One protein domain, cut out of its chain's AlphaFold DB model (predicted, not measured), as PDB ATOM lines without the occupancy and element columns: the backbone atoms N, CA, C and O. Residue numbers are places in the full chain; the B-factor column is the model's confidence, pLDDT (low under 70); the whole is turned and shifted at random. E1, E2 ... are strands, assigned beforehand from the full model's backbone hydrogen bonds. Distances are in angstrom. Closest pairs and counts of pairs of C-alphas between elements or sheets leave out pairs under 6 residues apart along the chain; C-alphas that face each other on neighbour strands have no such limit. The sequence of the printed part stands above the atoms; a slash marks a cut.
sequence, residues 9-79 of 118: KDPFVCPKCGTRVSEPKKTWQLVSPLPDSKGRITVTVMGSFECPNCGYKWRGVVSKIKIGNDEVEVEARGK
ATOM      1  N   LYS A   9      69.211  93.060  59.316       76.62
ATOM      2  CA  LYS A   9      67.950  92.671  59.968       76.62
ATOM      3  C   LYS A   9      66.795  93.459  59.351       76.62
ATOM      4  O   LYS A   9      66.958  94.646  59.070       76.62
ATOM      5  N   ASP A  10      65.652  92.808  59.150       86.31
ATOM      6  CA  ASP A  10      64.462  93.469  58.623       86.31
ATOM      7  C   ASP A  10      63.923  94.489  59.647       86.31
ATOM      8  O   ASP A  10      63.669  94.127  60.797       86.31
ATOM      9  N   PRO A  11      63.756  95.766  59.262       86.00
ATOM     10  CA  PRO A  11      63.427  96.856  60.188       86.00
ATOM     11  C   PRO A  11      61.992  96.773  60.730       86.00
ATOM     12  O   PRO A  11      61.692  97.377  61.754       86.00
ATOM     13  N   PHE A  12      61.123  96.009  60.064       89.88
ATOM     14  CA  PHE A  12      59.711  95.822  60.405       89.88
ATOM     15  C   PHE A  12      59.466  94.707  61.431       89.88
ATOM     16  O   PHE A  12      58.327  94.481  61.830       89.88
ATOM     17  N   VAL A  13      60.505  93.980  61.843       92.19
ATOM     18  CA  VAL A  13      60.382  92.875  62.799       92.19
ATOM     19  C   VAL A  13      60.813  93.348  64.179       92.19
ATOM     20  O   VAL A  13      61.918  93.865  64.351       92.19
ATOM     21  N   CYS A  14      59.952  93.141  65.176       91.81
ATOM     22  CA  CYS A  14      60.276  93.472  66.551       91.81
ATOM     23  C   CYS A  14      61.487  92.649  67.021       91.81
ATOM     24  O   CYS A  14      61.435  91.417  66.994       91.81
ATOM     25  N   PRO A  15      62.558  93.286  67.524       89.44
ATOM     26  CA  PRO A  15      63.750  92.569  67.970       89.44
ATOM     27  C   PRO A  15      63.541  91.780  69.271       89.44
ATOM     28  O   PRO A  15      64.403  90.977  69.615       89.44
ATOM     29  N   LYS A  16      62.434  92.015  69.994       89.31
ATOM     30  CA  LYS A  16      62.138  91.371  71.282       89.31
ATOM     31  C   LYS A  16      61.252  90.132  71.132       89.31
ATOM     32  O   LYS A  16      61.596  89.084  71.655       89.31
ATOM     33  N   CYS A  17      60.124  90.252  70.430       91.06
ATOM     34  CA  CYS A  17      59.133  89.174  70.299       91.06
ATOM     35  C   CYS A  17      58.990  88.618  68.873       91.06
ATOM     36  O   CYS A  17      58.241  87.673  68.665       91.06
ATOM     37  N   GLY A  18      59.657  89.207  67.872       90.00
ATOM     38  CA  GLY A  18      59.558  88.763  66.477       90.00
ATOM     39  C   GLY A  18      58.266  89.165  65.754       90.00
ATOM     40  O   GLY A  18      58.124  88.869  64.570       90.00
ATOM     41  N   THR A  19      57.337  89.871  66.409       92.25
ATOM     42  CA  THR A  19      56.116  90.373  65.761       92.25
ATOM     43  C   THR A  19      56.465  91.349  64.640       92.25
ATOM     44  O   THR A  19      57.242  92.287  64.841       92.25
ATOM     45  N   ARG A  20      55.872  91.145  63.462       91.94
ATOM     46  CA  ARG A  20      56.022  92.039  62.314       91.94
ATOM     47  C   ARG A  20      55.025  93.192  62.407       91.94
ATOM     48  O   ARG A  20      53.843  92.962  62.629       91.94
ATOM     49  N   VAL A  21      55.512  94.412  62.221       90.31
ATOM     50  CA  VAL A  21      54.711  95.640  62.155       90.31
ATOM     51  C   VAL A  21      54.688  96.111  60.704       90.31
ATOM     52  O   VAL A  21      55.716  96.062  60.036       90.31
ATOM     53  N   SER A  22      53.529  96.518  60.194       87.00
ATOM     54  CA  SER A  22      53.354  96.974  58.808       87.00
ATOM     55  C   SER A  22      53.843  98.407  58.596       87.00
ATOM     56  O   SER A  22      54.504  98.675  57.596       87.00
ATOM     57  N   GLU A  23      53.586  99.311  59.547       87.75
ATOM     58  CA  GLU A  23      53.840 100.746  59.384       87.75
ATOM     59  C   GLU A  23      54.598 101.363  60.576       87.75
ATOM     60  O   GLU A  23      54.368 100.994  61.732       87.75
ATOM     61  N   PRO A  24      55.535 102.298  60.328       91.00
ATOM     62  CA  PRO A  24      56.197 103.058  61.384       91.00
ATOM     63  C   PRO A  24      55.250 104.098  61.999       91.00
ATOM     64  O   PRO A  24      54.480 104.750  61.307       91.00
ATOM     65  N   LYS A  25      55.381 104.337  63.307       92.94
ATOM     66  CA  LYS A  25      54.603 105.346  64.048       92.94
ATOM     67  C   LYS A  25      54.986 106.783  63.691       92.94
ATOM     68  O   LYS A  25      54.150 107.678  63.722       92.94
ATOM     69  N   LYS A  26      56.271 107.020  63.431       92.88
ATOM     70  CA  LYS A  26      56.804 108.308  62.976       92.88
ATOM     71  C   LYS A  26      57.932 108.042  62.006       92.88
ATOM     72  O   LYS A  26      58.723 107.125  62.231       92.88
ATOM     73  N   THR A  27      58.032 108.868  60.981       94.38
ATOM     74  CA  THR A  27      59.145 108.857  60.039       94.38
ATOM     75  C   THR A  27      59.811 110.218  60.022       94.38
ATOM     76  O   THR A  27      59.193 111.241  60.302       94.38
ATOM     77  N   TRP A  28      61.105 110.222  59.746       94.06
ATOM     78  CA  TRP A  28      61.853 111.444  59.497       94.06
ATOM     79  C   TRP A  28      62.937 111.160  58.467       94.06
ATOM     80  O   TRP A  28      63.382 110.021  58.288       94.06
ATOM     81  N   GLN A  29      63.337 112.210  57.766       93.19
ATOM     82  CA  GLN A  29      64.318 112.134  56.697       93.19
ATOM     83  C   GLN A  29      65.676 112.584  57.233       93.19
ATOM     84  O   GLN A  29      65.770 113.556  57.978       93.19
ATOM     85  N   LEU A  30      66.725 111.854  56.872       91.44
ATOM     86  CA  LEU A  30      68.107 112.227  57.124       91.44
ATOM     87  C   LEU A  30      68.802 112.386  55.777       91.44
ATOM     88  O   LEU A  30      68.935 111.418  55.027       91.44
ATOM     89  N   VAL A  31      69.207 113.614  55.472       89.44
ATOM     90  CA  VAL A  31      69.841 113.984  54.205       89.44
ATOM     91  C   VAL A  31      71.356 113.976  54.397       89.44
ATOM     92  O   VAL A  31      71.860 114.564  55.353       89.44
ATOM     93  N   SER A  32      72.085 113.279  53.522       86.06
ATOM     94  CA  SER A  32      73.551 113.334  53.516       86.06
ATOM     95  C   SER A  32      74.010 114.733  53.089       86.06
ATOM     96  O   SER A  32      73.598 115.169  52.013       86.06
ATOM     97  N   PRO A  33      74.866 115.422  53.870       80.56
ATOM     98  CA  PRO A  33      75.364 116.752  53.510       80.56
ATOM     99  C   PRO A  33      76.332 116.711  52.323       80.56
ATOM    100  O   PRO A  33      76.502 117.708  51.632       80.56
ATOM    101  N   LEU A  34      76.966 115.559  52.084       81.81
ATOM    102  CA  LEU A  34      77.873 115.357  50.964       81.81
ATOM    103  C   LEU A  34      77.169 114.572  49.850       81.81
ATOM    104  O   LEU A  34      76.565 113.527  50.149       81.81
ATOM    105  N   PRO A  35      77.258 115.038  48.592       80.31
ATOM    106  CA  PRO A  35      76.817 114.264  47.445       80.31
ATOM    107  C   PRO A  35      77.747 113.061  47.227       80.31
ATOM    108  O   PRO A  35      78.951 113.117  47.475       80.31
ATOM    109  N   ASP A  36      77.170 111.951  46.774       75.75
ATOM    110  CA  ASP A  36      77.899 110.744  46.368       75.75
ATOM    111  C   ASP A  36      78.819 111.032  45.163       75.75
ATOM    112  O   ASP A  36      78.677 112.064  44.510       75.75
ATOM    113  N   SER A  37      79.711 110.106  44.787       73.88
ATOM    114  CA  SER A  37      80.645 110.287  43.653       73.88
ATOM    115  C   SER A  37      79.974 110.630  42.313       73.88
ATOM    116  O   SER A  37      80.641 111.094  41.396       73.88
ATOM    117  N   LYS A  38      78.660 110.403  42.193       77.25
ATOM    118  CA  LYS A  38      77.830 110.777  41.036       77.25
ATOM    119  C   LYS A  38      77.011 112.065  41.237       77.25
ATOM    120  O   LYS A  38      76.023 112.258  40.544       77.25
ATOM    121  N   GLY A  39      77.323 112.892  42.234       77.81
ATOM    122  CA  GLY A  39      76.563 114.114  42.532       77.81
ATOM    123  C   GLY A  39      75.187 113.875  43.173       77.81
ATOM    124  O   GLY A  39      74.383 114.796  43.265       77.81
ATOM    125  N   ARG A  40      74.880 112.645  43.611       80.81
ATOM    126  CA  ARG A  40      73.558 112.280  44.151       80.81
ATOM    127  C   ARG A  40      73.500 112.499  45.659       80.81
ATOM    128  O   ARG A  40      74.323 111.963  46.401       80.81
ATOM    129  N   ILE A  41      72.481 113.210  46.124       86.31
ATOM    130  CA  ILE A  41      72.171 113.371  47.543       86.31
ATOM    131  C   ILE A  41      71.406 112.135  48.013       86.31
ATOM    132  O   ILE A  41      70.400 111.733  47.428       86.31
ATOM    133  N   THR A  42      71.878 111.509  49.087       84.50
ATOM    134  CA  THR A  42      71.180 110.370  49.690       84.50
ATOM    135  C   THR A  42      70.254 110.852  50.799       84.50
ATOM    136  O   THR A  42      70.715 111.356  51.823       84.50
ATOM    137  N   VAL A  43      68.956 110.628  50.622       88.81
ATOM    138  CA  VAL A  43      67.922 110.825  51.636       88.81
ATOM    139  C   VAL A  43      67.569 109.473  52.246       88.81
ATOM    140  O   VAL A  43      67.039 108.573  51.594       88.81
ATOM    141  N   THR A  44      67.880 109.302  53.525       91.06
ATOM    142  CA  THR A  44      67.521 108.109  54.293       91.06
ATOM    143  C   THR A  44      66.249 108.380  55.083       91.06
ATOM    144  O   THR A  44      66.238 109.224  55.974       91.06
ATOM    145  N   VAL A  45      65.186 107.627  54.803       92.50
ATOM    146  CA  VAL A  45      63.952 107.664  55.592       92.50
ATOM    147  C   VAL A  45      64.111 106.714  56.773       92.50
ATOM    148  O   VAL A  45      64.175 105.491  56.612       92.50
ATOM    149  N   MET A  46      64.190 107.279  57.973       93.12
ATOM    150  CA  MET A  46      64.164 106.527  59.222       93.12
ATOM    151  C   MET A  46      62.738 106.470  59.768       93.12
ATOM    152  O   MET A  46      61.964 107.408  59.608       93.12
ATOM    153  N   GLY A  47      62.402 105.363  60.423       94.31
ATOM    154  CA  GLY A  47      61.115 105.150  61.075       94.31
ATOM    155  C   GLY A  47      61.295 104.734  62.530       94.31
ATOM    156  O   GLY A  47      62.200 103.960  62.851       94.31
ATOM    157  N   SER A  48      60.437 105.234  63.417       93.81
ATOM    158  CA  SER A  48      60.230 104.660  64.746       93.81
ATOM    159  C   SER A  48      59.062 103.686  64.703       93.81
ATOM    160  O   SER A  48      57.987 104.038  64.222       93.81
ATOM    161  N   PHE A  49      59.255 102.510  65.274       93.88
ATOM    162  CA  PHE A  49      58.264 101.455  65.386       93.88
ATOM    163  C   PHE A  49      57.919 101.227  66.851       93.88
ATOM    164  O   PHE A  49      58.755 101.415  67.739       93.88
ATOM    165  N   GLU A  50      56.690 100.798  67.088       93.88
ATOM    166  CA  GLU A  50      56.190 100.395  68.394       93.88
ATOM    167  C   GLU A  50      55.526  99.030  68.234       93.88
ATOM    168  O   GLU A  50      54.729  98.827  67.320       93.88
ATOM    169  N   CYS A  51      55.914  98.063  69.065       92.75
ATOM    170  CA  CYS A  51      55.378  96.714  68.966       92.75
ATOM    171  C   CYS A  51      53.965  96.668  69.565       92.75
ATOM    172  O   CYS A  51      53.838  96.944  70.759       92.75
ATOM    173  N   PRO A  52      52.938  96.217  68.821       91.69
ATOM    174  CA  PRO A  52      51.595  96.046  69.377       91.69
ATOM    175  C   PRO A  52      51.505  94.877  70.372       91.69
ATOM    176  O   PRO A  52      50.585  94.832  71.174       91.69
ATOM    177  N   ASN A  53      52.449  93.930  70.333       91.38
ATOM    178  CA  ASN A  53      52.433  92.745  71.193       91.38
ATOM    179  C   ASN A  53      53.154  92.981  72.534       91.38
ATOM    180  O   ASN A  53      52.631  92.632  73.584       91.38
ATOM    181  N   CYS A  54      54.345  93.594  72.513       91.62
ATOM    182  CA  CYS A  54      55.184  93.741  73.712       91.62
ATOM    183  C   CYS A  54      55.499  95.192  74.118       91.62
ATOM    184  O   CYS A  54      56.282  95.400  75.046       91.62
ATOM    185  N   GLY A  55      54.979  96.193  73.398       91.94
ATOM    186  CA  GLY A  55      55.195  97.621  73.678       91.94
ATOM    187  C   GLY A  55      56.618  98.139  73.418       91.94
ATOM    188  O   GLY A  55      56.913  99.308  73.662       91.94
ATOM    189  N   TYR A  56      57.532  97.294  72.926       93.25
ATOM    190  CA  TYR A  56      58.913  97.697  72.664       93.25
ATOM    191  C   TYR A  56      58.996  98.708  71.515       93.25
ATOM    192  O   TYR A  56      58.372  98.516  70.470       93.25
ATOM    193  N   LYS A  57      59.812  99.752  71.689       93.31
ATOM    194  CA  LYS A  57      60.031 100.810  70.694       93.31
ATOM    195  C   LYS A  57      61.420 100.679  70.085       93.31
ATOM    196  O   LYS A  57      62.404 100.562  70.811       93.31
ATOM    197  N   TRP A  58      61.514 100.721  68.760       94.19
ATOM    198  CA  TRP A  58      62.799 100.685  68.054       94.19
ATOM    199  C   TRP A  58      62.817 101.623  66.853       94.19
ATOM    200  O   TRP A  58      61.784 102.112  66.405       94.19
ATOM    201  N   ARG A  59      64.019 101.899  66.342       93.19
ATOM    202  CA  ARG A  59      64.237 102.725  65.148       93.19
ATOM    203  C   ARG A  59      64.833 101.851  64.049       93.19
ATOM    204  O   ARG A  59      65.656 100.982  64.334       93.19
ATOM    205  N   GLY A  60      64.416 102.070  62.809       91.81
ATOM    206  CA  GLY A  60      64.873 101.307  61.651       91.81
ATOM    207  C   GLY A  60      64.917 102.158  60.388       91.81
ATOM    208  O   GLY A  60      64.247 103.184  60.293       91.81
ATOM    209  N   VAL A  61      65.723 101.732  59.416       91.69
ATOM    210  CA  VAL A  61      65.766 102.360  58.089       91.69
ATOM    211  C   VAL A  61      64.619 101.797  57.265       91.69
ATOM    212  O   VAL A  61      64.579 100.592  57.049       91.69
ATOM    213  N   VAL A  62      63.709 102.657  56.813       90.44
ATOM    214  CA  VAL A  62      62.561 102.258  55.987       90.44
ATOM    215  C   VAL A  62      62.975 102.233  54.520       90.44
ATOM    216  O   VAL A  62      62.844 101.206  53.858       90.44
ATOM    217  N   SER A  63      63.559 103.339  54.052       87.94
ATOM    218  CA  SER A  63      63.934 103.531  52.650       87.94
ATOM    219  C   SER A  63      65.214 104.350  52.536       87.94
ATOM    220  O   SER A  63      65.512 105.189  53.387       87.94
ATOM    221  N   LYS A  64      65.967 104.124  51.460       87.56
ATOM    222  CA  LYS A  64      67.058 104.999  51.025       87.56
ATOM    223  C   LYS A  64      66.743 105.465  49.615       87.56
ATOM    224  O   LYS A  64      66.523 104.636  48.738       87.56
ATOM    225  N   ILE A  65      66.695 106.772  49.434       87.06
ATOM    226  CA  ILE A  65      66.360 107.426  48.177       87.06
ATOM    227  C   ILE A  65      67.598 108.220  47.771       87.06
ATOM    228  O   ILE A  65      68.140 108.964  48.586       87.06
ATOM    229  N   LYS A  66      68.084 108.035  46.546       81.75
ATOM    230  CA  LYS A  66      69.173 108.844  45.988       81.75
ATOM    231  C   LYS A  66      68.566 109.804  44.974       81.75
ATOM    232  O   LYS A  66      67.895 109.351  44.052       81.75
ATOM    233  N   ILE A  67      68.779 111.099  45.176       77.94
ATOM    234  CA  ILE A  67      68.244 112.183  44.347       77.94
ATOM    235  C   ILE A  67      69.439 112.953  43.786       77.94
ATOM    236  O   ILE A  67      70.225 113.511  44.549       77.94
ATOM    237  N   GLY A  68      69.613 112.949  42.468       73.06
ATOM    238  CA  GLY A  68      70.599 113.778  41.770       73.06
ATOM    239  C   GLY A  68      70.162 114.066  40.339       73.06
ATOM    240  O   GLY A  68      69.145 113.527  39.904       73.06
ATOM    241  N   ASN A  69      70.915 114.947  39.672       53.59
ATOM    242  CA  ASN A  69      70.594 115.547  38.373       53.59
ATOM    243  C   ASN A  69      70.066 114.481  37.387       53.59
ATOM    244  O   ASN A  69      70.807 113.572  37.022       53.59
ATOM    245  N   ASP A  70      68.775 114.569  37.058       55.56
ATOM    246  CA  ASP A  70      67.991 113.711  36.151       55.56
ATOM    247  C   ASP A  70      67.637 112.255  36.540       55.56
ATOM    248  O   ASP A  70      66.882 111.609  35.810       55.56
ATOM    249  N   GLU A  71      68.055 111.710  37.692       54.69
ATOM    250  CA  GLU A  71      67.796 110.286  38.005       54.69
ATOM    251  C   GLU A  71      67.391 110.027  39.471       54.69
ATOM    252  O   GLU A  71      68.198 110.145  40.399       54.69
ATOM    253  N   VAL A  72      66.144 109.588  39.697       56.75
ATOM    254  CA  VAL A  72      65.664 109.118  41.012       56.75
ATOM    255  C   VAL A  72      65.749 107.591  41.076       56.75
ATOM    256  O   VAL A  72      64.933 106.877  40.496       56.75
ATOM    257  N   GLU A  73      66.730 107.070  41.817       58.72
ATOM    258  CA  GLU A  73      66.912 105.628  42.033       58.72
ATOM    259  C   GLU A  73      66.375 105.236  43.422       58.72
ATOM    260  O   GLU A  73      66.953 105.582  44.460       58.72
ATOM    261  N   VAL A  74      65.247 104.515  43.454       59.75
ATOM    262  CA  VAL A  74      64.621 104.017  44.690       59.75
ATOM    263  C   VAL A  74      65.049 102.568  44.929       59.75
ATOM    264  O   VAL A  74      64.523 101.636  44.325       59.75
ATOM    265  N   GLU A  75      65.985 102.346  45.852       52.69
ATOM    266  CA  GLU A  75      66.424 100.998  46.240       52.69
ATOM    267  C   GLU A  75      65.456 100.380  47.269       52.69
ATOM    268  O   GLU A  75      65.814 100.085  48.412       52.69
ATOM    269  N   ALA A  76      64.195 100.187  46.872       43.09
ATOM    270  CA  ALA A  76      63.246  99.368  47.615       43.09
ATOM    271  C   ALA A  76      63.474  97.894  47.249       43.09
ATOM    272  O   ALA A  76      63.456  97.499  46.083       43.09
ATOM    273  N   ARG A  77      63.719  97.063  48.261       48.97
ATOM    274  CA  ARG A  77      63.993  95.626  48.149       48.97
ATOM    275  C   ARG A  77      62.768  94.908  47.557       48.97
ATOM    276  O   ARG A  77      61.937  94.416  48.310       48.97
ATOM    277  N   GLY A  78      62.633  94.869  46.225       42.06
ATOM    278  CA  GLY A  78      61.601  94.047  45.583       42.06
ATOM    279  C   GLY A  78      61.229  94.283  44.119       42.06
ATOM    280  O   GLY A  78      60.841  93.306  43.490       42.06
ATOM    281  N   LYS A  79      61.320  95.483  43.526       36.06
ATOM    282  CA  LYS A  79      60.941  95.663  42.105       36.06
ATOM    283  C   LYS A  79      61.780  96.737  41.416       36.06
ATOM    284  O   LYS A  79      61.515  97.924  41.539       36.06
TER     285      LYS A  79
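Overview. This is residues 9 to 79 of the 118 residues of an uncharacterized protein of Ignicoccus hospitalis (strain KIN4/I / DSM 18386 / JCM 14125) (UniProt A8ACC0). A long, twisted ribbon of four antiparallel strands: the hairpin of E2 and E3 makes its long axis, with E1 beside E2 along one edge and the short E4 beside the last part of E3 on the other. At the end of the ribbon where E2 turns into E3, the unnamed stretch of residues 9 to 25 makes a loop beside that turn before it leads into E1. The printed part has 71 residues, with no named helix and four named strands that follow one another as E1, E2, E3, E4, which is also their order across the sheet. The class is all strand, though under half of the residues, 32 of 71, are in named elements. The whole is loose, with a radius of gyration of the C-alphas of 14.5 A, and elongated, spanning 44 by 26 by 16 A.

Arrangement. After residues 9 to 25, which hold no named element, E1, residues 26 to 31, is an edge strand and forms a hairpin with E2, residues 41 to 50. These two are antiparallel at 159 degrees; the C-alphas of Thr 27 and Gly 47 face each other at 4.3 A, and N 30 and O 44 are within hydrogen-bond range at 2.8 A. E2 forms the next hairpin with E3, residues 57 to 68, antiparallel at 161 degrees. Here N 43 and O 65 are 2.8 A apart and N 49 and O 58 also 2.8 A, both within hydrogen-bond range. Between these places the facing C-alphas step from 45 and 63, 5.1 A apart, to 46 and 61, 4.6 A apart. E4, residues 71 to 74, is the other edge strand and forms a hairpin with E3 at 158 degrees, with N 71 and O 68 within hydrogen-bond range at 3.1 A. E4 is apart from E1 and from E2. The four strands form a meander, each the antiparallel neighbour of the one before.

Along the chain. E1 begins at C-alpha 26, (56.804, 108.308, 62.976), and is 16.7 A long from first to last C-alpha. E2 measures 29.3 A. E3, the longest strand with 12 residues, measures 33.4 A and begins at C-alpha 57, (60.031, 100.810, 70.694). E4 measures 9.7 A and ends at C-alpha 74, (64.621, 104.017, 44.690).

Size, cuts and confidence. The two C-alphas farthest apart, those of Cys 54 and Asp 70, are 44.4 A from each other. The sheet's C-alphas lie up to 6.0 A off their best plane. The link from E3 to E4 is tight, and those from E1 to E2 and from E2 to E3 are short. The printed part has no cut. Its mean pLDDT is 82.6, and residues 69 to 79 are under 70.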